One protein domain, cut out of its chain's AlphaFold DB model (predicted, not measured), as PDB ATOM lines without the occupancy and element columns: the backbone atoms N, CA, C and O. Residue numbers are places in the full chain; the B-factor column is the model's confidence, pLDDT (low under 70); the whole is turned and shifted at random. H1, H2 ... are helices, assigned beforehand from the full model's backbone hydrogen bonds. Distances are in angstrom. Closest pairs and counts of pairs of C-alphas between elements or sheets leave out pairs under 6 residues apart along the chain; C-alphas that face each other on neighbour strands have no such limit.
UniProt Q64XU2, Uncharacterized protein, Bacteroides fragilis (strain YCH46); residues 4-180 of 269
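Overview. This is residues 4 to 180 of the 269 residues of an uncharacterized protein of Bacteroides fragilis (strain YCH46) (UniProt Q64XU2). A helical hairpin, H1 and H2, makes one end of the long axis, and a bundle of three helices, H4, H5 and H6, lies off toward the other end, with H3 along one side of H4 and H6 on the other side. A long winding stretch, residues 37 to 82, runs between the hairpin and the rest and past the middle of the model, while a second one, residues 136 to 163, loops at the far end from the hairpin. The printed part has 177 residues with six named helices, H1 to H6 in order along the chain, and no named strand. The class is all helix, though under half of the residues, 88 of 177, are in named elements. The whole is compact, with a radius of gyration of the C-alphas of 17.7 A, and only just elongated, with spans of 56 by 37 by 27 A.

Arrangement. H1, residues 4 to 22, and H2, residues 26 to 36, touch and form a helical hairpin, at a shallow tilt of 15 degrees, opposite ways; their closest C-alphas, of Ser 17 and Ala 29, are 4.1 A apart. H2 and H3, residues 83 to 99, are apart. H3 and H4, residues 106 to 118, are close but not clearly touching, with the C-alphas of Leu 93 and Lys 116 closest at 7.4 A. H4 and H5, residues 122 to 135, touch as a helical hairpin at a shallow tilt of 11 degrees, the C-alphas of Ala 113 and Ala 125 closest at 4.1 A. H6, residues 164 to 177, touches H4 and runs the same way at a shallow tilt of 20 degrees; the closest C-alphas, of Tyr 107 and Gly 165, are 3.9 A apart. H5 and H6 touch as a helical hairpin at a shallow tilt of 26 degrees, with the C-alphas of Leu 129 and Phe 169 closest at 6.3 A. H4, H5 and H6 are an up and down bundle, each helix running against the one before it. In H1 to H6 every O i to N i+4 pair is within hydrogen-bond range.

Along the chain. H1 begins at C-alpha 4, (-26.239, 8.702, -19.145), and is 27.2 A long; H2 is 15.4 A. H3 is 23.9 A and begins at C-alpha 83, (-29.249, -1.103, 0.709). H4 is 19.1 A, H5 19.7 A and H6 20.1 A, ending at C-alpha 177, (-19.833, 19.822, 4.955).

Size, cuts and confidence. The two C-alphas farthest apart, of Asp 27 and Gln 150, are 57.1 A apart. The printed part has no cut; the links from H2 to H3 and from H5 to H6 are long. Mean pLDDT of the printed part is 97.6, and no printed residue is under 70.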
ATOM      1  N   TYR A   4     -26.306   7.243 -19.065       98.44
ATOM      2  CA  TYR A   4     -26.239   8.702 -19.145       98.44
ATOM      3  C   TYR A   4     -27.558   9.292 -19.664       98.44
ATOM      4  O   TYR A   4     -28.146  10.142 -18.999       98.44
ATOM      5  N   ASP A   5     -28.056   8.801 -20.806       98.31
ATOM      6  CA  ASP A   5     -29.317   9.278 -21.390       98.31
ATOM      7  C   ASP A   5     -30.497   9.001 -20.450       98.31
ATOM      8  O   ASP A   5     -31.308   9.892 -20.200       98.31
ATOM      9  N   LEU A   6     -30.558   7.792 -19.873       98.06
ATOM     10  CA  LEU A   6     -31.590   7.421 -18.900       98.06
ATOM     11  C   LEU A   6     -31.584   8.361 -17.697       98.06
ATOM     12  O   LEU A   6     -32.636   8.871 -17.322       98.06
ATOM     13  N   ALA A   7     -30.412   8.642 -17.122       98.44
ATOM     14  CA  ALA A   7     -30.303   9.533 -15.972       98.44
ATOM     15  C   ALA A   7     -30.800  10.947 -16.309       98.44
ATOM     16  O   ALA A   7     -31.523  11.549 -15.516       98.44
ATOM     17  N   MET A   8     -30.472  11.465 -17.499       98.56
ATOM     18  CA  MET A   8     -30.971  12.771 -17.947       98.56
ATOM     19  C   MET A   8     -32.493  12.776 -18.097       98.56
ATOM     20  O   MET A   8     -33.143  13.726 -17.666       98.56
ATOM     21  N   MET A   9     -33.068  11.720 -18.677       98.44
ATOM     22  CA  MET A   9     -34.513  11.613 -18.889       98.44
ATOM     23  C   MET A   9     -35.281  11.463 -17.573       98.44
ATOM     24  O   MET A   9     -36.237  12.204 -17.351       98.44
ATOM     25  N   HIS A  10     -34.837  10.579 -16.672       98.31
ATOM     26  CA  HIS A  10     -35.433  10.439 -15.340       98.31
ATOM     27  C   HIS A  10     -35.395  11.763 -14.575       98.31
ATOM     28  O   HIS A  10     -36.410  12.176 -14.021       98.31
ATOM     29  N   PHE A  11     -34.250  12.455 -14.565       98.25
ATOM     30  CA  PHE A  11     -34.146  13.755 -13.904       98.25
ATOM     31  C   PHE A  11     -35.104  14.779 -14.515       98.25
ATOM     32  O   PHE A  11     -35.863  15.417 -13.788       98.25
ATOM     33  N   LEU A  12     -35.096  14.915 -15.846       98.44
ATOM     34  CA  LEU A  12     -35.929  15.879 -16.557       98.44
ATOM     35  C   LEU A  12     -37.415  15.666 -16.264       98.44
ATOM     36  O   LEU A  12     -38.111  16.625 -15.942       98.44
ATOM     37  N   PHE A  13     -37.904  14.430 -16.363       98.56
ATOM     38  CA  PHE A  13     -39.324  14.146 -16.175       98.56
ATOM     39  C   PHE A  13     -39.758  14.309 -14.717       98.56
ATOM     40  O   PHE A  13     -40.816  14.884 -14.468       98.56
ATOM     41  N   LYS A  14     -38.924  13.904 -13.747       98.00
ATOM     42  CA  LYS A  14     -39.197  14.161 -12.323       98.00
ATOM     43  C   LYS A  14     -39.255  15.657 -12.024       98.00
ATOM     44  O   LYS A  14     -40.234  16.114 -11.445       98.00
ATOM     45  N   ALA A  15     -38.263  16.422 -12.481       97.81
ATOM     46  CA  ALA A  15     -38.217  17.866 -12.270       97.81
ATOM     47  C   ALA A  15     -39.388  18.589 -12.957       97.81
ATOM     48  O   ALA A  15     -39.988  19.489 -12.374       97.81
ATOM     49  N   ALA A  16     -39.756  18.183 -14.176       98.50
ATOM     50  CA  ALA A  16     -40.908  18.739 -14.882       98.50
ATOM     51  C   ALA A  16     -42.224  18.450 -14.141       98.50
ATOM     52  O   ALA A  16     -43.044  19.352 -13.980       98.50
ATOM     53  N   SER A  17     -42.398  17.224 -13.636       98.56
ATOM     54  CA  SER A  17     -43.562  16.850 -12.829       98.56
ATOM     55  C   SER A  17     -43.635  17.644 -11.522       98.56
ATOM     56  O   SER A  17     -44.708  18.122 -11.158       98.56
ATOM     57  N   GLU A  18     -42.512  17.796 -10.818       97.19
ATOM     58  CA  GLU A  18     -42.426  18.557  -9.567       97.19
ATOM     59  C   GLU A  18     -42.771  20.037  -9.784       97.19
ATOM     60  O   GLU A  18     -43.622  20.590  -9.087       97.19
ATOM     61  N   LEU A  19     -42.185  20.668 -10.807       97.88
ATOM     62  CA  LEU A  19     -42.474  22.062 -11.151       97.88
ATOM     63  C   LEU A  19     -43.929  22.260 -11.597       97.88
ATOM     64  O   LEU A  19     -44.551  23.259 -11.239       97.88
ATOM     65  N   ALA A  20     -44.495  21.318 -12.355       98.44
ATOM     66  CA  ALA A  20     -45.898  21.369 -12.755       98.44
ATOM     67  C   ALA A  20     -46.839  21.272 -11.543       98.44
ATOM     68  O   ALA A  20     -47.837  21.994 -11.495       98.44
ATOM     69  N   HIS A  21     -46.506  20.450 -10.539       97.75
ATOM     70  CA  HIS A  21     -47.242  20.420  -9.274       97.75
ATOM     71  C   HIS A  21     -47.200  21.769  -8.552       97.75
ATOM     72  O   HIS A  21     -48.254  22.266  -8.159       97.75
ATOM     73  N   GLU A  22     -46.024  22.391  -8.443       96.06
ATOM     74  CA  GLU A  22     -45.873  23.701  -7.791       96.06
ATOM     75  C   GLU A  22     -46.662  24.810  -8.515       96.06
ATOM     76  O   GLU A  22     -47.222  25.714  -7.895       96.06
ATOM     77  N   LEU A  23     -46.783  24.714  -9.843       98.06
ATOM     78  CA  LEU A  23     -47.569  25.637 -10.667       98.06
ATOM     79  C   LEU A  23     -49.067  25.291 -10.741       98.06
ATOM     80  O   LEU A  23     -49.811  25.980 -11.439       98.06
ATOM     81  N   ASN A  24     -49.534  24.270 -10.013       98.12
ATOM     82  CA  ASN A  24     -50.915  23.770 -10.031       98.12
ATOM     83  C   ASN A  24     -51.396  23.280 -11.416       98.12
ATOM     84  O   ASN A  24     -52.580  23.373 -11.745       98.12
ATOM     85  N   LEU A  25     -50.493  22.728 -12.230       98.38
ATOM     86  CA  LEU A  25     -50.774  22.146 -13.547       98.38
ATOM     87  C   LEU A  25     -50.864  20.615 -13.444       98.38
ATOM     88  O   LEU A  25     -49.953  19.893 -13.845       98.38
ATOM     89  N   ALA A  26     -51.962  20.112 -12.873       98.00
ATOM     90  CA  ALA A  26     -52.109  18.693 -12.534       98.00
ATOM     91  C   ALA A  26     -52.005  17.741 -13.744       98.00
ATOM     92  O   ALA A  26     -51.367  16.693 -13.631       98.00
ATOM     93  N   ASP A  27     -52.582  18.109 -14.892       98.38
ATOM     94  CA  ASP A  27     -52.541  17.280 -16.107       98.38
ATOM     95  C   ASP A  27     -51.110  17.148 -16.653       98.38
ATOM     96  O   ASP A  27     -50.674  16.052 -17.003       98.38
ATOM     97  N   GLU A  28     -50.351  18.247 -16.656       98.31
ATOM     98  CA  GLU A  28     -48.938  18.256 -17.055       98.31
ATOM     99  C   GLU A  28     -48.084  17.440 -16.083       98.31
ATOM    100  O   GLU A  28     -47.268  16.623 -16.510       98.31
ATOM    101  N   ALA A  29     -48.300  17.593 -14.773       98.50
ATOM    102  CA  ALA A  29     -47.596  16.795 -13.774       98.50
ATOM    103  C   ALA A  29     -47.834  15.289 -13.991       98.50
ATOM    104  O   ALA A  29     -46.887  14.503 -14.052       98.50
ATOM    105  N   GLY A  30     -49.094  14.894 -14.205       98.56
ATOM    106  CA  GLY A  30     -49.458  13.514 -14.525       98.56
ATOM    107  C   GLY A  30     -48.842  13.012 -15.835       98.56
ATOM    108  O   GLY A  30     -48.404  11.862 -15.904       98.56
ATOM    109  N   HIS A  31     -48.758  13.867 -16.859       98.56
ATOM    110  CA  HIS A  31     -48.120  13.534 -18.131       98.56
ATOM    111  C   HIS A  31     -46.633  13.195 -17.958       98.56
ATOM    112  O   HIS A  31     -46.201  12.115 -18.374       98.56
ATOM    113  N   TRP A  32     -45.859  14.064 -17.297       98.62
ATOM    114  CA  TRP A  32     -44.427  13.839 -17.072       98.62
ATOM    115  C   TRP A  32     -44.163  12.619 -16.186       98.62
ATOM    116  O   TRP A  32     -43.300  11.806 -16.515       98.62
ATOM    117  N   ALA A  33     -44.955  12.430 -15.125       98.44
ATOM    118  CA  ALA A  33     -44.875  11.237 -14.283       98.44
ATOM    119  C   ALA A  33     -45.166   9.946 -15.073       98.44
ATOM    120  O   ALA A  33     -44.490   8.933 -14.895       98.44
ATOM    121  N   SER A  34     -46.136   9.977 -15.996       98.56
ATOM    122  CA  SER A  34     -46.448   8.829 -16.854       98.56
ATOM    123  C   SER A  34     -45.331   8.504 -17.849       98.56
ATOM    124  O   SER A  34     -45.139   7.328 -18.164       98.56
ATOM    125  N   LEU A  35     -44.608   9.504 -18.360       98.38
ATOM    126  CA  LEU A  35     -43.440   9.284 -19.219       98.38
ATOM    127  C   LEU A  35     -42.257   8.716 -18.431       98.38
ATOM    128  O   LEU A  35     -41.586   7.808 -18.915       98.38
ATOM    129  N   GLU A  36     -42.024   9.210 -17.215       98.00
ATOM    130  CA  GLU A  36     -40.969   8.709 -16.329       98.00
ATOM    131  C   GLU A  36     -41.166   7.236 -15.978       98.00
ATOM    132  O   GLU A  36     -40.237   6.446 -16.139       98.00
ATOM    133  N   ALA A  37     -42.395   6.841 -15.642       97.81
ATOM    134  CA  ALA A  37     -42.732   5.462 -15.299       97.81
ATOM    135  C   ALA A  37     -42.560   4.453 -16.457       97.81
ATOM    136  O   ALA A  37     -42.600   3.245 -16.230       97.81
ATOM    137  N   GLN A  38     -42.402   4.922 -17.702       97.69
ATOM    138  CA  GLN A  38     -42.125   4.068 -18.866       97.69
ATOM    139  C   GLN A  38     -40.629   3.796 -19.066       97.69
ATOM    140  O   GLN A  38     -40.270   2.922 -19.861       97.69
ATOM    141  N   LEU A  39     -39.754   4.549 -18.396       97.56
ATOM    142  CA  LEU A  39     -38.313   4.363 -18.504       97.56
ATOM    143  C   LEU A  39     -37.876   3.106 -17.733       97.56
ATOM    144  O   LEU A  39     -38.398   2.826 -16.655       97.56
ATOM    145  N   PRO A  40     -36.934   2.320 -18.281       96.75
ATOM    146  CA  PRO A  40     -36.407   1.151 -17.593       96.75
ATOM    147  C   PRO A  40     -35.495   1.547 -16.425       96.75
ATOM    148  O   PRO A  40     -34.899   2.620 -16.429       96.75
ATOM    149  N   ASP A  41     -35.304   0.614 -15.491       95.81
ATOM    150  CA  ASP A  41     -34.234   0.698 -14.491       95.81
ATOM    151  C   ASP A  41     -32.850   0.854 -15.158       95.81
ATOM    152  O   ASP A  41     -32.617   0.410 -16.289       95.81
ATOM    153  N   TYR A  42     -31.904   1.440 -14.418       98.19
ATOM    154  CA  TYR A  42     -30.504   1.530 -14.836       98.19
ATOM    155  C   TYR A  42     -29.873   0.151 -15.043       98.19
ATOM    156  O   TYR A  42     -30.095  -0.782 -14.269       98.19
ATOM    157  N   ASP A  43     -29.017   0.048 -16.058       98.44
ATOM    158  CA  ASP A  43     -28.257  -1.172 -16.322       98.44
ATOM    159  C   ASP A  43     -27.056  -1.268 -15.366       98.44
ATOM    160  O   ASP A  43     -26.282  -0.317 -15.216       98.44
ATOM    161  N   ILE A  44     -26.905  -2.417 -14.714       98.56
ATOM    162  CA  ILE A  44     -25.808  -2.721 -13.789       98.56
ATOM    163  C   ILE A  44     -25.119  -4.022 -14.202       98.56
ATOM    164  O   ILE A  44     -25.750  -4.905 -14.784       98.56
ATOM    165  N   ASP A  45     -23.823  -4.145 -13.915       98.00
ATOM    166  CA  ASP A  45     -23.091  -5.395 -14.121       98.00
ATOM    167  C   ASP A  45     -23.305  -6.399 -12.972       98.00
ATOM    168  O   ASP A  45     -24.045  -6.143 -12.022       98.00
ATOM    169  N   GLU A  46     -22.665  -7.567 -13.067       97.00
ATOM    170  CA  GLU A  46     -22.795  -8.659 -12.090       97.00
ATOM    171  C   GLU A  46     -22.344  -8.276 -10.668       97.00
ATOM    172  O   GLU A  46     -22.749  -8.925  -9.705       97.00
ATOM    173  N   GLU A  47     -21.534  -7.222 -10.520       97.00
ATOM    174  CA  GLU A  47     -21.068  -6.708  -9.226       97.00
ATOM    175  C   GLU A  47     -21.927  -5.544  -8.704       97.00
ATOM    176  O   GLU A  47     -21.667  -5.037  -7.612       97.00
ATOM    177  N   GLY A  48     -22.932  -5.111  -9.474       98.00
ATOM    178  CA  GLY A  48     -23.809  -3.989  -9.148       98.00
ATOM    179  C   GLY A  48     -23.304  -2.621  -9.616       98.00
ATOM    180  O   GLY A  48     -23.912  -1.606  -9.278       98.00
ATOM    181  N   CYS A  49     -22.213  -2.551 -10.388       98.50
ATOM    182  CA  CYS A  49     -21.694  -1.291 -10.924       98.50
ATOM    183  C   CYS A  49     -22.572  -0.794 -12.078       98.50
ATOM    184  O   CYS A  49     -22.905  -1.571 -12.973       98.50
ATOM    185  N   LEU A  50     -22.875   0.509 -12.119       98.69
ATOM    186  CA  LEU A  50     -23.531   1.126 -13.276       98.69
ATOM    187  C   LEU A  50     -22.692   0.898 -14.542       98.69
ATOM    188  O   LEU A  50     -21.493   1.185 -14.573       98.69
ATOM    189  N   THR A  51     -23.313   0.384 -15.600       98.50
ATOM    190  CA  THR A  51     -22.659   0.209 -16.907       98.50
ATOM    191  C   THR A  51     -22.830   1.463 -17.767       98.50
ATOM    192  O   THR A  51     -23.608   2.357 -17.436       98.50
ATOM    193  N   PHE A  52     -22.138   1.562 -18.905       98.12
ATOM    194  CA  PHE A  52     -22.457   2.612 -19.881       98.12
ATOM    195  C   PHE A  52     -23.816   2.360 -20.539       98.12
ATOM    196  O   PHE A  52     -24.600   3.288 -20.740       98.12
ATOM    197  N   ALA A  53     -24.070   1.105 -20.890       97.31
ATOM    198  CA  ALA A  53     -25.299   0.581 -21.463       97.31
ATOM    199  C   ALA A  53     -25.274  -0.948 -21.337       97.31
ATOM    200  O   ALA A  53     -24.210  -1.536 -21.127       97.31
ATOM    201  N   LYS A  54     -26.414  -1.599 -21.585       96.38
ATOM    202  CA  LYS A  54     -26.516  -3.064 -21.616       96.38
ATOM    203  C   LYS A  54     -25.428  -3.702 -22.484       96.38
ATOM    204  O   LYS A  54     -25.360  -3.448 -23.686       96.38
ATOM    205  N   GLY A  55     -24.602  -4.550 -21.868       95.50
ATOM    206  CA  GLY A  55     -23.474  -5.234 -22.517       95.50
ATOM    207  C   GLY A  55     -22.164  -4.432 -22.579       95.50
ATOM    208  O   GLY A  55     -21.168  -4.955 -23.072       95.50
ATOM    209  N   TYR A  56     -22.136  -3.207 -22.048       97.25
ATOM    210  CA  TYR A  56     -20.982  -2.301 -22.061       97.25
ATOM    211  C   TYR A  56     -20.609  -1.846 -20.635       97.25
ATOM    212  O   TYR A  56     -20.890  -0.707 -20.249       97.25
ATOM    213  N   PRO A  57     -19.988  -2.722 -19.821       97.31
ATOM    214  CA  PRO A  57     -19.536  -2.377 -18.472       97.31
ATOM    215  C   PRO A  57     -18.345  -1.403 -18.484       97.31
ATOM    216  O   PRO A  57     -17.583  -1.346 -19.451       97.31
ATOM    217  N   TYR A  58     -18.137  -0.680 -17.378       97.06
ATOM    218  CA  TYR A  58     -16.956   0.167 -17.190       97.06
ATOM    219  C   TYR A  58     -15.717  -0.708 -16.930       97.06
ATOM    220  O   TYR A  58     -15.557  -1.265 -15.842       97.06
ATOM    221  N   LYS A  59     -14.874  -0.875 -17.957       96.25
ATOM    222  CA  LYS A  59     -13.655  -1.713 -17.931       96.25
ATOM    223  C   LYS A  59     -12.377  -0.974 -18.328       96.25
ATOM    224  O   LYS A  59     -11.292  -1.530 -18.208       96.25
ATOM    225  N   GLU A  60     -12.500   0.256 -18.807       95.69
ATOM    226  CA  GLU A  60     -11.380   1.053 -19.299       95.69
ATOM    227  C   GLU A  60     -11.386   2.422 -18.633       95.69
ATOM    228  O   GLU A  60     -12.445   3.006 -18.394       95.69
ATOM    229  N   SER A  61     -10.193   2.929 -18.324       97.31
ATOM    230  CA  SER A  61     -10.050   4.246 -17.713       97.31
ATOM    231  C   SER A  61     -10.497   5.320 -18.699       97.31
ATOM    232  O   SER A  61     -10.061   5.353 -19.851       97.31
ATOM    233  N   HIS A  62     -11.358   6.223 -18.242       97.06
ATOM    234  CA  HIS A  62     -11.791   7.370 -19.019       97.06
ATOM    235  C   HIS A  62     -12.079   8.560 -18.101       97.06
ATOM    236  O   HIS A  62     -12.562   8.397 -16.985       97.06
ATOM    237  N   ARG A  63     -11.804   9.777 -18.579       96.44
ATOM    238  CA  ARG A  63     -11.978  11.028 -17.815       96.44
ATOM    239  C   ARG A  63     -13.424  11.360 -17.443       96.44
ATOM    240  O   ARG A  63     -13.632  12.195 -16.564       96.44
ATOM    241  N   HIS A  64     -14.408  10.760 -18.115       97.44
ATOM    242  CA  HIS A  64     -15.833  11.019 -17.889       97.44
ATOM    243  C   HIS A  64     -16.525   9.875 -17.157       97.44
ATOM    244  O   HIS A  64     -16.442   8.720 -17.573       97.44
ATOM    245  N   PHE A  65     -17.305  10.229 -16.137       97.94
ATOM    246  CA  PHE A  65     -18.128   9.309 -15.349       97.94
ATOM    247  C   PHE A  65     -19.613   9.424 -15.710       97.94
ATOM    248  O   PHE A  65     -20.486   9.303 -14.860       97.94
ATOM    249  N   SER A  66     -19.919   9.669 -16.988       98.06
ATOM    250  CA  SER A  66     -21.281   9.938 -17.476       98.06
ATOM    251  C   SER A  66     -22.297   8.849 -17.112       98.06
ATOM    252  O   SER A  66     -23.453   9.157 -16.840       98.06
ATOM    253  N   HIS A  67     -21.866   7.587 -17.050       98.12
ATOM    254  CA  HIS A  67     -22.697   6.458 -16.623       98.12
ATOM    255  C   HIS A  67     -23.158   6.542 -15.158       98.12
ATOM    256  O   HIS A  67     -24.174   5.955 -14.807       98.12
ATOM    257  N   ALA A  68     -22.435   7.287 -14.319       98.19
ATOM    258  CA  ALA A  68     -22.690   7.450 -12.892       98.19
ATOM    259  C   ALA A  68     -23.427   8.763 -12.553       98.19
ATOM    260  O   ALA A  68     -23.558   9.115 -11.381       98.19
ATOM    261  N   MET A  69     -23.940   9.495 -13.551       98.25
ATOM    262  CA  MET A  69     -24.624  10.776 -13.322       98.25
ATOM    263  C   MET A  69     -25.869  10.682 -12.437       98.25
ATOM    264  O   MET A  69     -26.208  11.662 -11.774       98.25
ATOM    265  N   ALA A  70     -26.510   9.511 -12.387       98.38
ATOM    266  CA  ALA A  70     -27.614   9.239 -11.474       98.38
ATOM    267  C   ALA A  70     -27.211   9.380  -9.991       98.38
ATOM    268  O   ALA A  70     -28.063   9.711  -9.175       98.38
ATOM    269  N   ILE A  71     -25.929   9.191  -9.649       98.44
ATOM    270  CA  ILE A  71     -25.389   9.378  -8.293       98.44
ATOM    271  C   ILE A  71     -25.117  10.868  -8.041       98.44
ATOM    272  O   ILE A  71     -25.717  11.490  -7.167       98.44
ATOM    273  N   HIS A  72     -24.231  11.471  -8.840       98.38
ATOM    274  CA  HIS A  72     -23.907  12.897  -8.764       98.38
ATOM    275  C   HIS A  72     -23.690  13.469 -10.172       98.38
ATOM    276  O   HIS A  72     -22.902  12.906 -10.938       98.38
ATOM    277  N   PRO A  73     -24.295  14.622 -10.511       97.62
ATOM    278  CA  PRO A  73     -24.982  15.555  -9.606       97.62
ATOM    279  C   PRO A  73     -26.485  15.305  -9.410       97.62
ATOM    280  O   PRO A  73     -27.095  15.994  -8.599       97.62
ATOM    281  N   LEU A  74     -27.096  14.360 -10.134       98.00
ATOM    282  CA  LEU A  74     -28.561  14.301 -10.222       98.00
ATOM    283  C   LEU A  74     -29.255  13.779  -8.960       98.00
ATOM    284  O   LEU A  74     -30.420  14.103  -8.758       98.00
ATOM    285  N   GLY A  75     -28.579  12.970  -8.135       97.12
ATOM    286  CA  GLY A  75     -29.162  12.418  -6.907       97.12
ATOM    287  C   GLY A  75     -30.396  11.536  -7.137       97.12
ATOM    288  O   GLY A  75     -31.285  11.506  -6.296       97.12
ATOM    289  N   LEU A  76     -30.474  10.853  -8.284       97.94
ATOM    290  CA  LEU A  76     -31.548   9.906  -8.615       97.94
ATOM    291  C   LEU A  76     -31.353   8.538  -7.955       97.94
ATOM    292  O   LEU A  76     -32.322   7.805  -7.784       97.94
ATOM    293  N   ILE A  77     -30.101   8.189  -7.654       98.25
ATOM    294  CA  ILE A  77     -29.720   7.079  -6.785       98.25
ATOM    295  C   ILE A  77     -28.990   7.714  -5.609       98.25
ATOM    296  O   ILE A  77     -27.875   8.213  -5.781       98.25
ATOM    297  N   ASP A  78     -29.608   7.699  -4.433       98.19
ATOM    298  CA  ASP A  78     -29.026   8.292  -3.239       98.19
ATOM    299  C   ASP A  78     -28.647   7.236  -2.195       98.19
ATOM    300  O   ASP A  78     -29.269   6.179  -2.070       98.19
ATOM    301  N   TRP A  79     -27.617   7.527  -1.400       98.00
ATOM    302  CA  TRP A  79     -27.179   6.640  -0.321       98.00
ATOM    303  C   TRP A  79     -28.269   6.401   0.735       98.00
ATOM    304  O   TRP A  79     -28.312   5.343   1.372       98.00
ATOM    305  N   SER A  80     -29.161   7.375   0.932       94.75
ATOM    306  CA  SER A  80     -30.257   7.285   1.896       94.75
ATOM    307  C   SER A  80     -31.464   6.466   1.422       94.75
ATOM    308  O   SER A  80     -32.305   6.133   2.254       94.75
ATOM    309  N   ASP A  81     -31.499   6.027   0.158       95.81
ATOM    310  CA  ASP A  81     -32.573   5.178  -0.395       95.81
ATOM    311  C   ASP A  81     -32.476   3.698   0.042       95.81
ATOM    312  O   ASP A  81     -33.295   2.859  -0.337       95.81
ATOM    313  N   GLY A  82     -31.475   3.354   0.856       96.38
ATOM    314  CA  GLY A  82     -31.302   2.025   1.444       96.38
ATOM    315  C   GLY A  82     -30.366   1.101   0.662       96.38
ATOM    316  O   GLY A  82     -29.653   1.509  -0.255       96.38
ATOM    317  N   GLU A  83     -30.339  -0.176   1.057       98.19
ATOM    318  CA  GLU A  83     -29.249  -1.103   0.709       98.19
ATOM    319  C   GLU A  83     -29.062  -1.315  -0.802       98.19
ATOM    320  O   GLU A  83     -27.927  -1.418  -1.263       98.19
ATOM    321  N   LYS A  84     -30.145  -1.323  -1.595       98.12
ATOM    322  CA  LYS A  84     -30.050  -1.458  -3.061       98.12
ATOM    323  C   LYS A  84     -29.236  -0.307  -3.664       98.12
ATOM    324  O   LYS A  84     -28.298  -0.557  -4.418       98.12
ATOM    325  N   SER A  85     -29.560   0.938  -3.310       98.50
ATOM    326  CA  SER A  85     -28.848   2.121  -3.805       98.50
ATOM    327  C   SER A  85     -27.421   2.186  -3.270       98.50
ATOM    328  O   SER A  85     -26.489   2.446  -4.031       98.50
ATOM    329  N   GLN A  86     -27.215   1.860  -1.991       98.75
ATOM    330  CA  GLN A  86     -25.878   1.815  -1.396       98.75
ATOM    331  C   GLN A  86     -24.975   0.779  -2.073       98.75
ATOM    332  O   GLN A  86     -23.803   1.057  -2.322       98.75
ATOM    333  N   HIS A  87     -25.505  -0.399  -2.410       98.75
ATOM    334  CA  HIS A  87     -24.765  -1.418  -3.150       98.75
ATOM    335  C   HIS A  87     -24.324  -0.903  -4.526       98.75
ATOM    336  O   HIS A  87     -23.137  -1.000  -4.840       98.75
ATOM    337  N   ILE A  88     -25.227  -0.276  -5.292       98.81
ATOM    338  CA  ILE A  88     -24.911   0.293  -6.614       98.81
ATOM    339  C   ILE A  88     -23.838   1.385  -6.509       98.81
ATOM    340  O   ILE A  88     -22.863   1.378  -7.266       98.81
ATOM    341  N   ILE A  89     -23.982   2.311  -5.554       98.88
ATOM    342  CA  ILE A  89     -23.020   3.402  -5.340       98.88
ATOM    343  C   ILE A  89     -21.647   2.836  -4.962       98.88
ATOM    344  O   ILE A  89     -20.649   3.191  -5.592       98.88
ATOM    345  N   ARG A  90     -21.578   1.919  -3.984       98.81
ATOM    346  CA  ARG A  90     -20.313   1.289  -3.567       98.81
ATOM    347  C   ARG A  90     -19.652   0.530  -4.710       98.81
ATOM    348  O   ARG A  90     -18.451   0.685  -4.904       98.81
ATOM    349  N   ALA A  91     -20.411  -0.268  -5.460       98.81
ATOM    350  CA  ALA A  91     -19.888  -1.039  -6.583       98.81
ATOM    351  C   ALA A  91     -19.345  -0.124  -7.691       98.81
ATOM    352  O   ALA A  91     -18.245  -0.348  -8.194       98.81
ATOM    353  N   THR A  92     -20.067   0.955  -8.005       98.88
ATOM    354  CA  THR A  92     -19.647   1.942  -9.011       98.88
ATOM    355  C   THR A  92     -18.371   2.674  -8.586       98.88
ATOM    356  O   THR A  92     -17.415   2.745  -9.355       98.88
ATOM    357  N   LEU A  93     -18.302   3.160  -7.341       98.81
ATOM    358  CA  LEU A  93     -17.103   3.817  -6.801       98.81
ATOM    359  C   LEU A  93     -15.897   2.870  -6.748       98.81
ATOM    360  O   LEU A  93     -14.808   3.244  -7.181       98.81
ATOM    361  N   LYS A  94     -16.100   1.629  -6.285       98.62
ATOM    362  CA  LYS A  94     -15.071   0.578  -6.271       98.62
ATOM    363  C   LYS A  94     -14.524   0.329  -7.673       98.62
ATOM    364  O   LYS A  94     -13.311   0.303  -7.849       98.62
ATOM    365  N   ARG A  95     -15.396   0.204  -8.679       98.56
ATOM    366  CA  ARG A  95     -14.971  -0.036 -10.062       98.56
ATOM    367  C   ARG A  95     -14.173   1.135 -10.639       98.56
ATOM    368  O   ARG A  95     -13.193   0.898 -11.347       98.56
ATOM    369  N   LEU A  96     -14.557   2.381 -10.341       98.38
ATOM    370  CA  LEU A  96     -13.779   3.562 -10.735       98.38
ATOM    371  C   LEU A  96     -12.369   3.525 -10.130       98.38
ATOM    372  O   LEU A  96     -11.398   3.742 -10.855       98.38
ATOM    373  N   ASP A  97     -12.255   3.207  -8.838       97.81
ATOM    374  CA  ASP A  97     -10.967   3.101  -8.143       97.81
ATOM    375  C   ASP A  97     -10.103   1.940  -8.690       97.81
ATOM    376  O   ASP A  97      -8.898   2.110  -8.870       97.81
ATOM    377  N   GLU A  98     -10.704   0.785  -9.003       97.75
ATOM    378  CA  GLU A  98     -10.011  -0.408  -9.526       97.75
ATOM    379  C   GLU A  98      -9.482  -0.232 -10.952       97.75
ATOM    380  O   GLU A  98      -8.342  -0.594 -11.242       97.75
ATOM    381  N   VAL A  99     -10.301   0.319 -11.853       97.88
ATOM    382  CA  VAL A  99      -9.876   0.621 -13.231       97.88
ATOM    383  C   VAL A  99      -8.853   1.754 -13.238       97.88
ATOM    384  O   VAL A  99      -7.928   1.764 -14.052       97.88
ATOM    385  N   GLY A 100      -9.001   2.694 -12.308       94.25
ATOM    386  CA  GLY A 100      -7.970   3.656 -11.988       94.25
ATOM    387  C   GLY A 100      -7.740   4.728 -13.057       94.25
ATOM    388  O   GLY A 100      -8.493   4.870 -14.031       94.25
ATOM    389  N   PRO A 101      -6.704   5.552 -12.855       97.69
ATOM    390  CA  PRO A 101      -6.742   6.929 -13.328       97.69
ATOM    391  C   PRO A 101      -5.962   7.192 -14.617       97.69
ATOM    392  O   PRO A 101      -5.742   8.351 -14.963       97.69
ATOM    393  N   ASP A 102      -5.530   6.148 -15.328       97.56
ATOM    394  CA  ASP A 102      -4.671   6.265 -16.515       97.56
ATOM    395  C   ASP A 102      -5.129   7.368 -17.488       97.56
ATOM    396  O   ASP A 102      -4.309   8.151 -17.961       97.56
ATOM    397  N   TYR A 103      -6.433   7.483 -17.750       97.81
ATOM    398  CA  TYR A 103      -7.002   8.510 -18.629       97.81
ATOM    399  C   TYR A 103      -7.935   9.482 -17.905       97.81
ATOM    400  O   TYR A 103      -8.836  10.052 -18.523       97.81
ATOM    401  N   TRP A 104      -7.730   9.690 -16.608       98.06
ATOM    402  CA  TRP A 104      -8.403  10.740 -15.850       98.06
ATOM    403  C   TRP A 104      -7.727  12.091 -16.055       98.06
ATOM    404  O   TRP A 104      -6.570  12.186 -16.463       98.06
ATOM    405  N   THR A 105      -8.464  13.155 -15.766       97.50
ATOM    406  CA  THR A 105      -7.951  14.530 -15.715       97.50
ATOM    407  C   THR A 105      -8.320  15.152 -14.373       97.50
ATOM    408  O   THR A 105      -9.083  14.550 -13.620       97.50
ATOM    409  N   GLY A 106      -7.834  16.351 -14.051       96.88
ATOM    410  CA  GLY A 106      -8.069  16.931 -12.723       96.88
ATOM    411  C   GLY A 106      -9.549  16.986 -12.316       96.88
ATOM    412  O   GLY A 106      -9.892  16.529 -11.228       96.88
ATOM    413  N   TYR A 107     -10.462  17.409 -13.199       97.19
ATOM    414  CA  TYR A 107     -11.894  17.435 -12.851       97.19
ATOM    415  C   TYR A 107     -12.478  16.047 -12.532       97.19
ATOM    416  O   TYR A 107     -13.456  15.969 -11.793       97.19
ATOM    417  N   SER A 108     -11.890  14.959 -13.045       98.25
ATOM    418  CA  SER A 108     -12.314  13.593 -12.725       98.25
ATOM    419  C   SER A 108     -12.136  13.326 -11.226       98.25
ATOM    420  O   SER A 108     -13.029  12.780 -10.591       98.25
ATOM    421  N   TYR A 109     -11.045  13.805 -10.621       98.62
ATOM    422  CA  TYR A 109     -10.812  13.693  -9.178       98.62
ATOM    423  C   TYR A 109     -11.791  14.525  -8.355       98.62
ATOM    424  O   TYR A 109     -12.359  14.026  -7.384       98.62
ATOM    425  N   SER A 110     -12.036  15.772  -8.761       98.31
ATOM    426  CA  SER A 110     -13.036  16.614  -8.103       98.31
ATOM    427  C   SER A 110     -14.436  15.996  -8.201       98.31
ATOM    428  O   SER A 110     -15.161  15.969  -7.211       98.31
ATOM    429  N   TRP A 111     -14.827  15.434  -9.349       98.62
ATOM    430  CA  TRP A 111     -16.119  14.754  -9.495       98.62
ATOM    431  C   TRP A 111     -16.189  13.465  -8.664       98.62
ATOM    432  O   TRP A 111     -17.189  13.238  -7.981       98.62
ATOM    433  N   LEU A 112     -15.116  12.666  -8.632       98.81
ATOM    434  CA  LEU A 112     -15.023  11.498  -7.754       98.81
ATOM    435  C   LEU A 112     -15.221  11.888  -6.287       98.81
ATOM    436  O   LEU A 112     -15.969  11.216  -5.583       98.81
ATOM    437  N   ALA A 113     -14.619  12.992  -5.840       98.88
ATOM    438  CA  ALA A 113     -14.801  13.476  -4.479       98.88
ATOM    439  C   ALA A 113     -16.265  13.796  -4.152       98.88
ATOM    440  O   ALA A 113     -16.741  13.412  -3.090       98.88
ATOM    441  N   ASN A 114     -16.993  14.437  -5.073       98.88
ATOM    442  CA  ASN A 114     -18.421  14.712  -4.891       98.88
ATOM    443  C   ASN A 114     -19.235  13.407  -4.790       98.88
ATOM    444  O   ASN A 114     -20.088  13.281  -3.916       98.88
ATOM    445  N   MET A 115     -18.950  12.400  -5.629       98.75
ATOM    446  CA  MET A 115     -19.622  11.092  -5.540       98.75
ATOM    447  C   MET A 115     -19.299  10.354  -4.234       98.75
ATOM    448  O   MET A 115     -20.196   9.776  -3.623       98.75
ATOM    449  N   LYS A 116     -18.042  10.393  -3.774       98.88
ATOM    450  CA  LYS A 116     -17.633   9.803  -2.489       98.88
ATOM    451  C   LYS A 116     -18.271  10.529  -1.302       98.88
ATOM    452  O   LYS A 116     -18.767   9.875  -0.390       98.88
ATOM    453  N   ALA A 117     -18.379  11.856  -1.358       98.81
ATOM    454  CA  ALA A 117     -19.100  12.634  -0.354       98.81
ATOM    455  C   ALA A 117     -20.596  12.267  -0.301       98.81
ATOM    456  O   ALA A 117     -21.142  12.071   0.785       98.81
ATOM    457  N   ARG A 118     -21.250  12.074  -1.457       98.44
ATOM    458  CA  ARG A 118     -22.636  11.563  -1.546       98.44
ATOM    459  C   ARG A 118     -22.801  10.137  -1.013       98.44
ATOM    460  O   ARG A 118     -23.898   9.764  -0.617       98.44
ATOM    461  N   ALA A 119     -21.721   9.360  -0.960       98.50
ATOM    462  CA  ALA A 119     -21.673   8.032  -0.349       98.50
ATOM    463  C   ALA A 119     -21.277   8.046   1.142       98.50
ATOM    464  O   ALA A 119     -21.051   6.987   1.724       98.50
ATOM    465  N   PHE A 120     -21.145   9.231   1.751       98.06
ATOM    466  CA  PHE A 120     -20.643   9.434   3.118       98.06
ATOM    467  C   PHE A 120     -19.207   8.915   3.348       98.06
ATOM    468  O   PHE A 120     -18.781   8.703   4.483       98.06
ATOM    469  N   ASP A 121     -18.424   8.755   2.277       98.69
ATOM    470  CA  ASP A 121     -17.005   8.392   2.321       98.69
ATOM    471  C   ASP A 121     -16.134   9.655   2.430       98.69
ATOM    472  O   ASP A 121     -15.619  10.181   1.439       98.69
ATOM    473  N   GLY A 122     -15.991  10.164   3.658       98.62
ATOM    474  CA  GLY A 122     -15.213  11.377   3.929       98.62
ATOM    475  C   GLY A 122     -13.712  11.233   3.677       98.62
ATOM    476  O   GLY A 122     -13.083  12.166   3.178       98.62
ATOM    477  N   GLU A 123     -13.141  10.060   3.962       98.75
ATOM    478  CA  GLU A 123     -11.721   9.769   3.717       98.75
ATOM    479  C   GLU A 123     -11.419   9.760   2.217       98.75
ATOM    480  O   GLU A 123     -10.505  10.440   1.741       98.75
ATOM    481  N   GLY A 124     -12.225   9.033   1.444       98.69
ATOM    482  CA  GLY A 124     -12.053   8.960   0.004       98.69
ATOM    483  C   GLY A 124     -12.332  10.291  -0.696       98.69
ATOM    484  O   GLY A 124     -11.605  10.641  -1.630       98.69
ATOM    485  N   ALA A 125     -13.323  11.064  -0.235       98.88
ATOM    486  CA  ALA A 125     -13.588  12.407  -0.751       98.88
ATOM    487  C   ALA A 125     -12.399  13.352  -0.507       98.88
ATOM    488  O   ALA A 125     -11.890  13.959  -1.454       98.88
ATOM    489  N   ALA A 126     -11.889  13.409   0.729       98.81
ATOM    490  CA  ALA A 126     -10.728  14.224   1.079       98.81
ATOM    491  C   ALA A 126      -9.482  13.829   0.270       98.81
ATOM    492  O   ALA A 126      -8.785  14.694  -0.266       98.81
ATOM    493  N   GLN A 127      -9.228  12.528   0.107       98.75
ATOM    494  CA  GLN A 127      -8.085  12.026  -0.655       98.75
ATOM    495  C   GLN A 127      -8.176  12.361  -2.154       98.75
ATOM    496  O   GLN A 127      -7.162  12.687  -2.785       98.75
ATOM    497  N   ALA A 128      -9.372  12.312  -2.744       98.81
ATOM    498  CA  ALA A 128      -9.588  12.700  -4.135       98.81
ATOM    499  C   ALA A 128      -9.377  14.213  -4.339       98.81
ATOM    500  O   ALA A 128      -8.647  14.608  -5.251       98.81
ATOM    501  N   LEU A 129      -9.912  15.055  -3.446       98.81
ATOM    502  CA  LEU A 129      -9.689  16.508  -3.467       98.81
ATOM    503  C   LEU A 129      -8.213  16.865  -3.270       98.81
ATOM    504  O   LEU A 129      -7.670  17.689  -4.006       98.81
ATOM    505  N   LYS A 130      -7.531  16.208  -2.328       98.56
ATOM    506  CA  LYS A 130      -6.091  16.377  -2.117       98.56
ATOM    507  C   LYS A 130      -5.302  16.041  -3.382       98.56
ATOM    508  O   LYS A 130      -4.453  16.823  -3.797       98.56
ATOM    509  N   THR A 131      -5.644  14.935  -4.043       98.62
ATOM    510  CA  THR A 131      -5.012  14.537  -5.311       98.62
ATOM    511  C   THR A 131      -5.222  15.594  -6.396       98.62
ATOM    512  O   THR A 131      -4.265  15.960  -7.075       98.62
ATOM    513  N   PHE A 132      -6.436  16.136  -6.535       98.62
ATOM    514  CA  PHE A 132      -6.701  17.263  -7.433       98.62
ATOM    515  C   PHE A 132      -5.792  18.464  -7.129       98.62
ATOM    516  O   PHE A 132      -5.102  18.958  -8.021       98.62
ATOM    517  N   ALA A 133      -5.761  18.907  -5.871       98.25
ATOM    518  CA  ALA A 133      -5.024  20.098  -5.461       98.25
ATOM    519  C   ALA A 133      -3.503  19.947  -5.623       98.25
ATOM    520  O   ALA A 133      -2.836  20.892  -6.040       98.25
ATOM    521  N   GLU A 134      -2.954  18.771  -5.319       98.06
ATOM    522  CA  GLU A 134      -1.513  18.508  -5.390       98.06
ATOM    523  C   GLU A 134      -1.040  18.220  -6.819       98.06
ATOM    524  O   GLU A 134       0.040  18.662  -7.208       98.06
ATOM    525  N   CYS A 135      -1.835  17.485  -7.604       98.00
ATOM    526  CA  CYS A 135      -1.389  16.953  -8.892       98.00
ATOM    527  C   CYS A 135      -1.892  17.751 -10.098       98.00
ATOM    528  O   CYS A 135      -1.250  17.721 -11.143       98.00
ATOM    529  N   PHE A 136      -3.014  18.466  -9.984       98.00
ATOM    530  CA  PHE A 136      -3.698  19.071 -11.135       98.00
ATOM    531  C   PHE A 136      -3.863  20.590 -11.029       98.00
ATOM    532  O   PHE A 136      -4.365  21.214 -11.961       98.00
ATOM    533  N   CYS A 137      -3.401  21.219  -9.947       97.62
ATOM    534  CA  CYS A 137      -3.365  22.675  -9.820       97.62
ATOM    535  C   CYS A 137      -1.953  23.224 -10.042       97.62
ATOM    536  O   CYS A 137      -0.955  22.717  -9.537       97.62
ATOM    537  N   LEU A 138      -1.866  24.312 -10.802       96.12
ATOM    538  CA  LEU A 138      -0.638  25.075 -10.993       96.12
ATOM    539  C   LEU A 138      -0.331  25.944  -9.761       96.12
ATOM    540  O   LEU A 138      -1.173  26.142  -8.892       96.12
ATOM    541  N   LYS A 139       0.864  26.551  -9.711       94.69
ATOM    542  CA  LYS A 139       1.283  27.450  -8.609       94.69
ATOM    543  C   LYS A 139       0.325  28.621  -8.355       94.69
ATOM    544  O   LYS A 139       0.270  29.131  -7.246       94.69
ATOM    545  N   ASN A 140      -0.407  29.054  -9.378       95.50
ATOM    546  CA  ASN A 140      -1.439  30.088  -9.279       95.50
ATOM    547  C   ASN A 140      -2.824  29.516  -8.923       95.50
ATOM    548  O   ASN A 140      -3.819  30.208  -9.098       95.50
ATOM    549  N   THR A 141      -2.901  28.265  -8.458       95.31
ATOM    550  CA  THR A 141      -4.108  27.509  -8.069       95.31
ATOM    551  C   THR A 141      -5.082  27.160  -9.194       95.31
ATOM    552  O   THR A 141      -6.087  26.491  -8.956       95.31
ATOM    553  N   PHE A 142      -4.781  27.540 -10.436       96.56
ATOM    554  CA  PHE A 142      -5.604  27.150 -11.572       96.56
ATOM    555  C   PHE A 142      -5.389  25.696 -11.959       96.56
ATOM    556  O   PHE A 142      -4.257  25.220 -12.065       96.56
ATOM    557  N   HIS A 143      -6.504  25.023 -12.212       96.62
ATOM    558  CA  HIS A 143      -6.539  23.659 -12.695       96.62
ATOM    559  C   HIS A 143      -5.988  23.541 -14.122       96.62
ATOM    560  O   HIS A 143      -6.345  24.300 -15.029       96.62
ATOM    561  N   ALA A 144      -5.124  22.549 -14.307       96.06
ATOM    562  CA  ALA A 144      -4.679  22.021 -15.581       96.06
ATOM    563  C   ALA A 144      -5.089  20.546 -15.673       96.06
ATOM    564  O   ALA A 144      -4.908  19.782 -14.729       96.06
ATOM    565  N   ASN A 145      -5.616  20.136 -16.823       94.25
ATOM    566  CA  ASN A 145      -6.203  18.800 -16.970       94.25
ATOM    567  C   ASN A 145      -5.205  17.641 -16.774       94.25
ATOM    568  O   ASN A 145      -5.623  16.573 -16.335       94.25
ATOM    569  N   GLY A 146      -3.926  17.811 -17.126       96.25
ATOM    570  CA  GLY A 146      -2.910  16.770 -16.951       96.25
ATOM    571  C   GLY A 146      -2.262  16.775 -15.566       96.25
ATOM    572  O   GLY A 146      -2.259  17.790 -14.874       96.25
ATOM    573  N   ASP A 147      -1.650  15.656 -15.196       97.19
ATOM    574  CA  ASP A 147      -0.832  15.508 -13.992       97.19
ATOM    575  C   ASP A 147       0.445  16.364 -14.104       97.19
ATOM    576  O   ASP A 147       1.279  16.182 -14.995       97.19
ATOM    577  N   GLN A 148       0.586  17.319 -13.186       97.06
ATOM    578  CA  GLN A 148       1.688  18.279 -13.094       97.06
ATOM    579  C   GLN A 148       2.858  17.768 -12.244       97.06
ATOM    580  O   GLN A 148       3.903  18.417 -12.179       97.06
ATOM    581  N   THR A 149       2.687  16.618 -11.593       96.06
ATOM    582  CA  THR A 149       3.658  16.018 -10.667       96.06
ATOM    583  C   THR A 149       4.366  14.799 -11.248       96.06
ATOM    584  O   THR A 149       5.392  14.395 -10.707       96.06
ATOM    585  N   GLN A 150       3.846  14.230 -12.344       92.00
ATOM    586  CA  GLN A 150       4.319  12.964 -12.925       92.00
ATOM    587  C   GLN A 150       4.272  11.804 -11.914       92.00
ATOM    588  O   GLN A 150       5.089  10.887 -11.961       92.00
ATOM    589  N   SER A 151       3.312  11.840 -10.986       95.56
ATOM    590  CA  SER A 151       3.162  10.841  -9.922       95.56
ATOM    591  C   SER A 151       2.351   9.615 -10.361       95.56
ATOM    592  O   SER A 151       2.119   8.709  -9.561       95.56
ATOM    593  N   GLY A 152       1.923   9.571 -11.627       96.25
ATOM    594  CA  GLY A 152       1.123   8.477 -12.180       96.25
ATOM    595  C   GLY A 152      -0.370   8.622 -11.887       96.25
ATOM    596  O   GLY A 152      -1.107   7.642 -11.950       96.25
ATOM    597  N   LYS A 153      -0.831   9.838 -11.563       97.44
ATOM    598  CA  LYS A 153      -2.258  10.149 -11.370       97.44
ATOM    599  C   LYS A 153      -2.981  10.426 -12.693       97.44
ATOM    600  O   LYS A 153      -4.190  10.591 -12.723       97.44
ATOM    601  N   SER A 154      -2.254  10.486 -13.801       98.00
ATOM    602  CA  SER A 154      -2.799  10.478 -15.156       98.00
ATOM    603  C   SER A 154      -1.675  10.178 -16.144       98.00
ATOM    604  O   SER A 154      -0.520  10.527 -15.897       98.00
ATOM    605  N   ARG A 155      -1.998   9.589 -17.299       97.56
ATOM    606  CA  ARG A 155      -1.094   9.556 -18.462       97.56
ATOM    607  C   ARG A 155      -1.057  10.888 -19.199       97.56
ATOM    608  O   ARG A 155      -0.134  11.141 -19.971       97.56
ATOM    609  N   PHE A 156      -2.050  11.747 -18.989       96.94
ATOM    610  CA  PHE A 156      -2.037  13.094 -19.527       96.94
ATOM    611  C   PHE A 156      -1.140  13.976 -18.668       96.94
ATOM    612  O   PHE A 156      -1.391  14.152 -17.485       96.94
ATOM    613  N   THR A 157      -0.130  14.587 -19.279       95.38
ATOM    614  CA  THR A 157       0.778  15.562 -18.638       95.38
ATOM    615  C   THR A 157       0.641  16.961 -19.246       95.38
ATOM    616  O   THR A 157       1.402  17.884 -18.949       95.38
ATOM    617  N   TYR A 158      -0.343  17.135 -20.132       91.94
ATOM    618  CA  TYR A 158      -0.594  18.384 -20.835       91.94
ATOM    619  C   TYR A 158      -1.164  19.468 -19.898       91.94
ATOM    620  O   TYR A 158      -1.701  19.174 -18.830       91.94
ATOM    621  N   ARG A 159      -1.072  20.744 -20.301       91.12
ATOM    622  CA  ARG A 159      -1.379  21.902 -19.429       91.12
ATOM    623  C   ARG A 159      -2.452  22.900 -19.931       91.12
ATOM    624  O   ARG A 159      -2.315  24.087 -19.644       91.12
ATOM    625  N   PRO A 160      -3.503  22.509 -20.678       92.12
ATOM    626  CA  PRO A 160      -4.621  23.388 -20.947       92.12
ATOM    627  C   PRO A 160      -5.348  23.662 -19.630       92.12
ATOM    628  O   PRO A 160      -5.673  22.751 -18.863       92.12
ATOM    629  N   PHE A 161      -5.567  24.945 -19.389       93.12
ATOM    630  CA  PHE A 161      -6.348  25.443 -18.273       93.12
ATOM    631  C   PHE A 161      -7.833  25.124 -18.475       93.12
ATOM    632  O   PHE A 161      -8.372  25.365 -19.557       93.12
ATOM    633  N   THR A 162      -8.497  24.640 -17.426       92.12
ATOM    634  CA  THR A 162      -9.960  24.510 -17.376       92.12
ATOM    635  C   THR A 162     -10.446  24.858 -15.972       92.12
ATOM    636  O   THR A 162      -9.871  24.424 -14.979       92.12
ATOM    637  N   LEU A 163     -11.513  25.645 -15.856       94.50
ATOM    638  CA  LEU A 163     -11.972  26.134 -14.549       94.50
ATOM    639  C   LEU A 163     -12.925  25.156 -13.833       94.50
ATOM    640  O   LEU A 163     -13.117  25.239 -12.623       94.50
ATOM    641  N   GLU A 164     -13.491  24.197 -14.570       95.56
ATOM    642  CA  GLU A 164     -14.488  23.237 -14.075       95.56
ATOM    643  C   GLU A 164     -13.998  22.424 -12.867       95.56
ATOM    644  O   GLU A 164     -14.731  22.266 -11.893       95.56
ATOM    645  N   GLY A 165     -12.734  21.983 -12.876       96.81
ATOM    646  CA  GLY A 165     -12.154  21.213 -11.776       96.81
ATOM    647  C   GLY A 165     -12.062  22.008 -10.472       96.81
ATOM    648  O   GLY A 165     -12.317  21.448  -9.406       96.81
ATOM    649  N   ASN A 166     -11.766  23.314 -10.547       98.25
ATOM    650  CA  ASN A 166     -11.727  24.196  -9.376       98.25
ATOM    651  C   ASN A 166     -13.127  24.385  -8.771       98.25
ATOM    652  O   ASN A 166     -13.280  24.334  -7.551       98.25
ATOM    653  N   PHE A 167     -14.157  24.573  -9.604       98.31
ATOM    654  CA  PHE A 167     -15.534  24.693  -9.114       98.31
ATOM    655  C   PHE A 167     -16.058  23.374  -8.546       98.31
ATOM    656  O   PHE A 167     -16.657  23.373  -7.473       98.31
ATOM    657  N   ALA A 168     -15.769  22.249  -9.201       98.06
ATOM    658  CA  ALA A 168     -16.116  20.929  -8.688       98.06
ATOM    659  C   ALA A 168     -15.384  20.606  -7.373       98.06
ATOM    660  O   ALA A 168     -15.952  19.941  -6.512       98.06
ATOM    661  N   PHE A 169     -14.152  21.096  -7.183       98.69
ATOM    662  CA  PHE A 169     -13.431  20.977  -5.912       98.69
ATOM    663  C   PHE A 169     -14.162  21.724  -4.790       98.69
ATOM    664  O   PHE A 169     -14.392  21.163  -3.721       98.69
ATOM    665  N   ALA A 170     -14.576  22.970  -5.044       98.44
ATOM    666  CA  ALA A 170     -15.345  23.753  -4.079       98.44
ATOM    667  C   ALA A 170     -16.699  23.096  -3.759       98.44
ATOM    668  O   ALA A 170     -17.082  23.040  -2.592       98.44
ATOM    669  N   ALA A 171     -17.384  22.549  -4.770       98.38
ATOM    670  CA  ALA A 171     -18.605  21.768  -4.581       98.38
ATOM    671  C   ALA A 171     -18.353  20.512  -3.733       98.38
ATOM    672  O   ALA A 171     -19.105  20.258  -2.803       98.38
ATOM    673  N   GLY A 172     -17.246  19.797  -3.960       98.62
ATOM    674  CA  GLY A 172     -16.887  18.609  -3.183       98.62
ATOM    675  C   GLY A 172     -16.680  18.917  -1.700       98.62
ATOM    676  O   GLY A 172     -17.187  18.194  -0.849       98.62
ATOM    677  N   ILE A 173     -16.013  20.032  -1.377       98.69
ATOM    678  CA  ILE A 173     -15.905  20.507   0.012       98.69
ATOM    679  C   ILE A 173     -17.291  20.828   0.589       98.69
ATOM    680  O   ILE A 173     -17.571  20.459   1.726       98.69
ATOM    681  N   GLN A 174     -18.173  21.483  -0.173       98.44
ATOM    682  CA  GLN A 174     -19.534  21.765   0.296       98.44
ATOM    683  C   GLN A 174     -20.331  20.480   0.545       98.44
ATOM    684  O   GLN A 174     -20.916  20.357   1.611       98.44
ATOM    685  N   GLU A 175     -20.276  19.502  -0.359       98.62
ATOM    686  CA  GLU A 175     -20.920  18.188  -0.218       98.62
ATOM    687  C   GLU A 175     -20.410  17.401   0.998       98.62
ATOM    688  O   GLU A 175     -21.165  16.646   1.610       98.62
ATOM    689  N   MET A 176     -19.144  17.580   1.387       98.81
ATOM    690  CA  MET A 176     -18.598  16.999   2.620       98.81
ATOM    691  C   MET A 176     -19.137  17.680   3.887       98.81
ATOM    692  O   MET A 176     -19.299  17.021   4.917       98.81
ATOM    693  N   LEU A 177     -19.408  18.989   3.823       98.81
ATOM    694  CA  LEU A 177     -19.833  19.822   4.955       98.81
ATOM    695  C   LEU A 177     -21.356  19.851   5.155       98.81
ATOM    696  O   LEU A 177     -21.820  19.865   6.296       98.81
ATOM    697  N   LEU A 178     -22.129  19.891   4.069       98.81
ATOM    698  CA  LEU A 178     -23.573  20.102   4.071       98.81
ATOM    699  C   LEU A 178     -24.221  19.441   2.848       98.81
ATOM    700  O   LEU A 178     -23.910  19.780   1.711       98.81
ATOM    701  N   GLN A 179     -25.202  18.571   3.087       98.69
ATOM    702  CA  GLN A 179     -26.058  18.003   2.038       98.69
ATOM    703  C   GLN A 179     -27.521  18.347   2.294       98.69
ATOM    704  O   GLN A 179     -27.945  18.439   3.444       98.69
ATOM    705  N   SER A 180     -28.294  18.559   1.226       98.31
ATOM    706  CA  SER A 180     -29.733  18.868   1.322       98.31
ATOM    707  C   SER A 180     -30.565  18.435   0.109       98.31
ATOM    708  O   SER A 180     -31.764  18.697   0.065       98.31
TER     709      SER A 180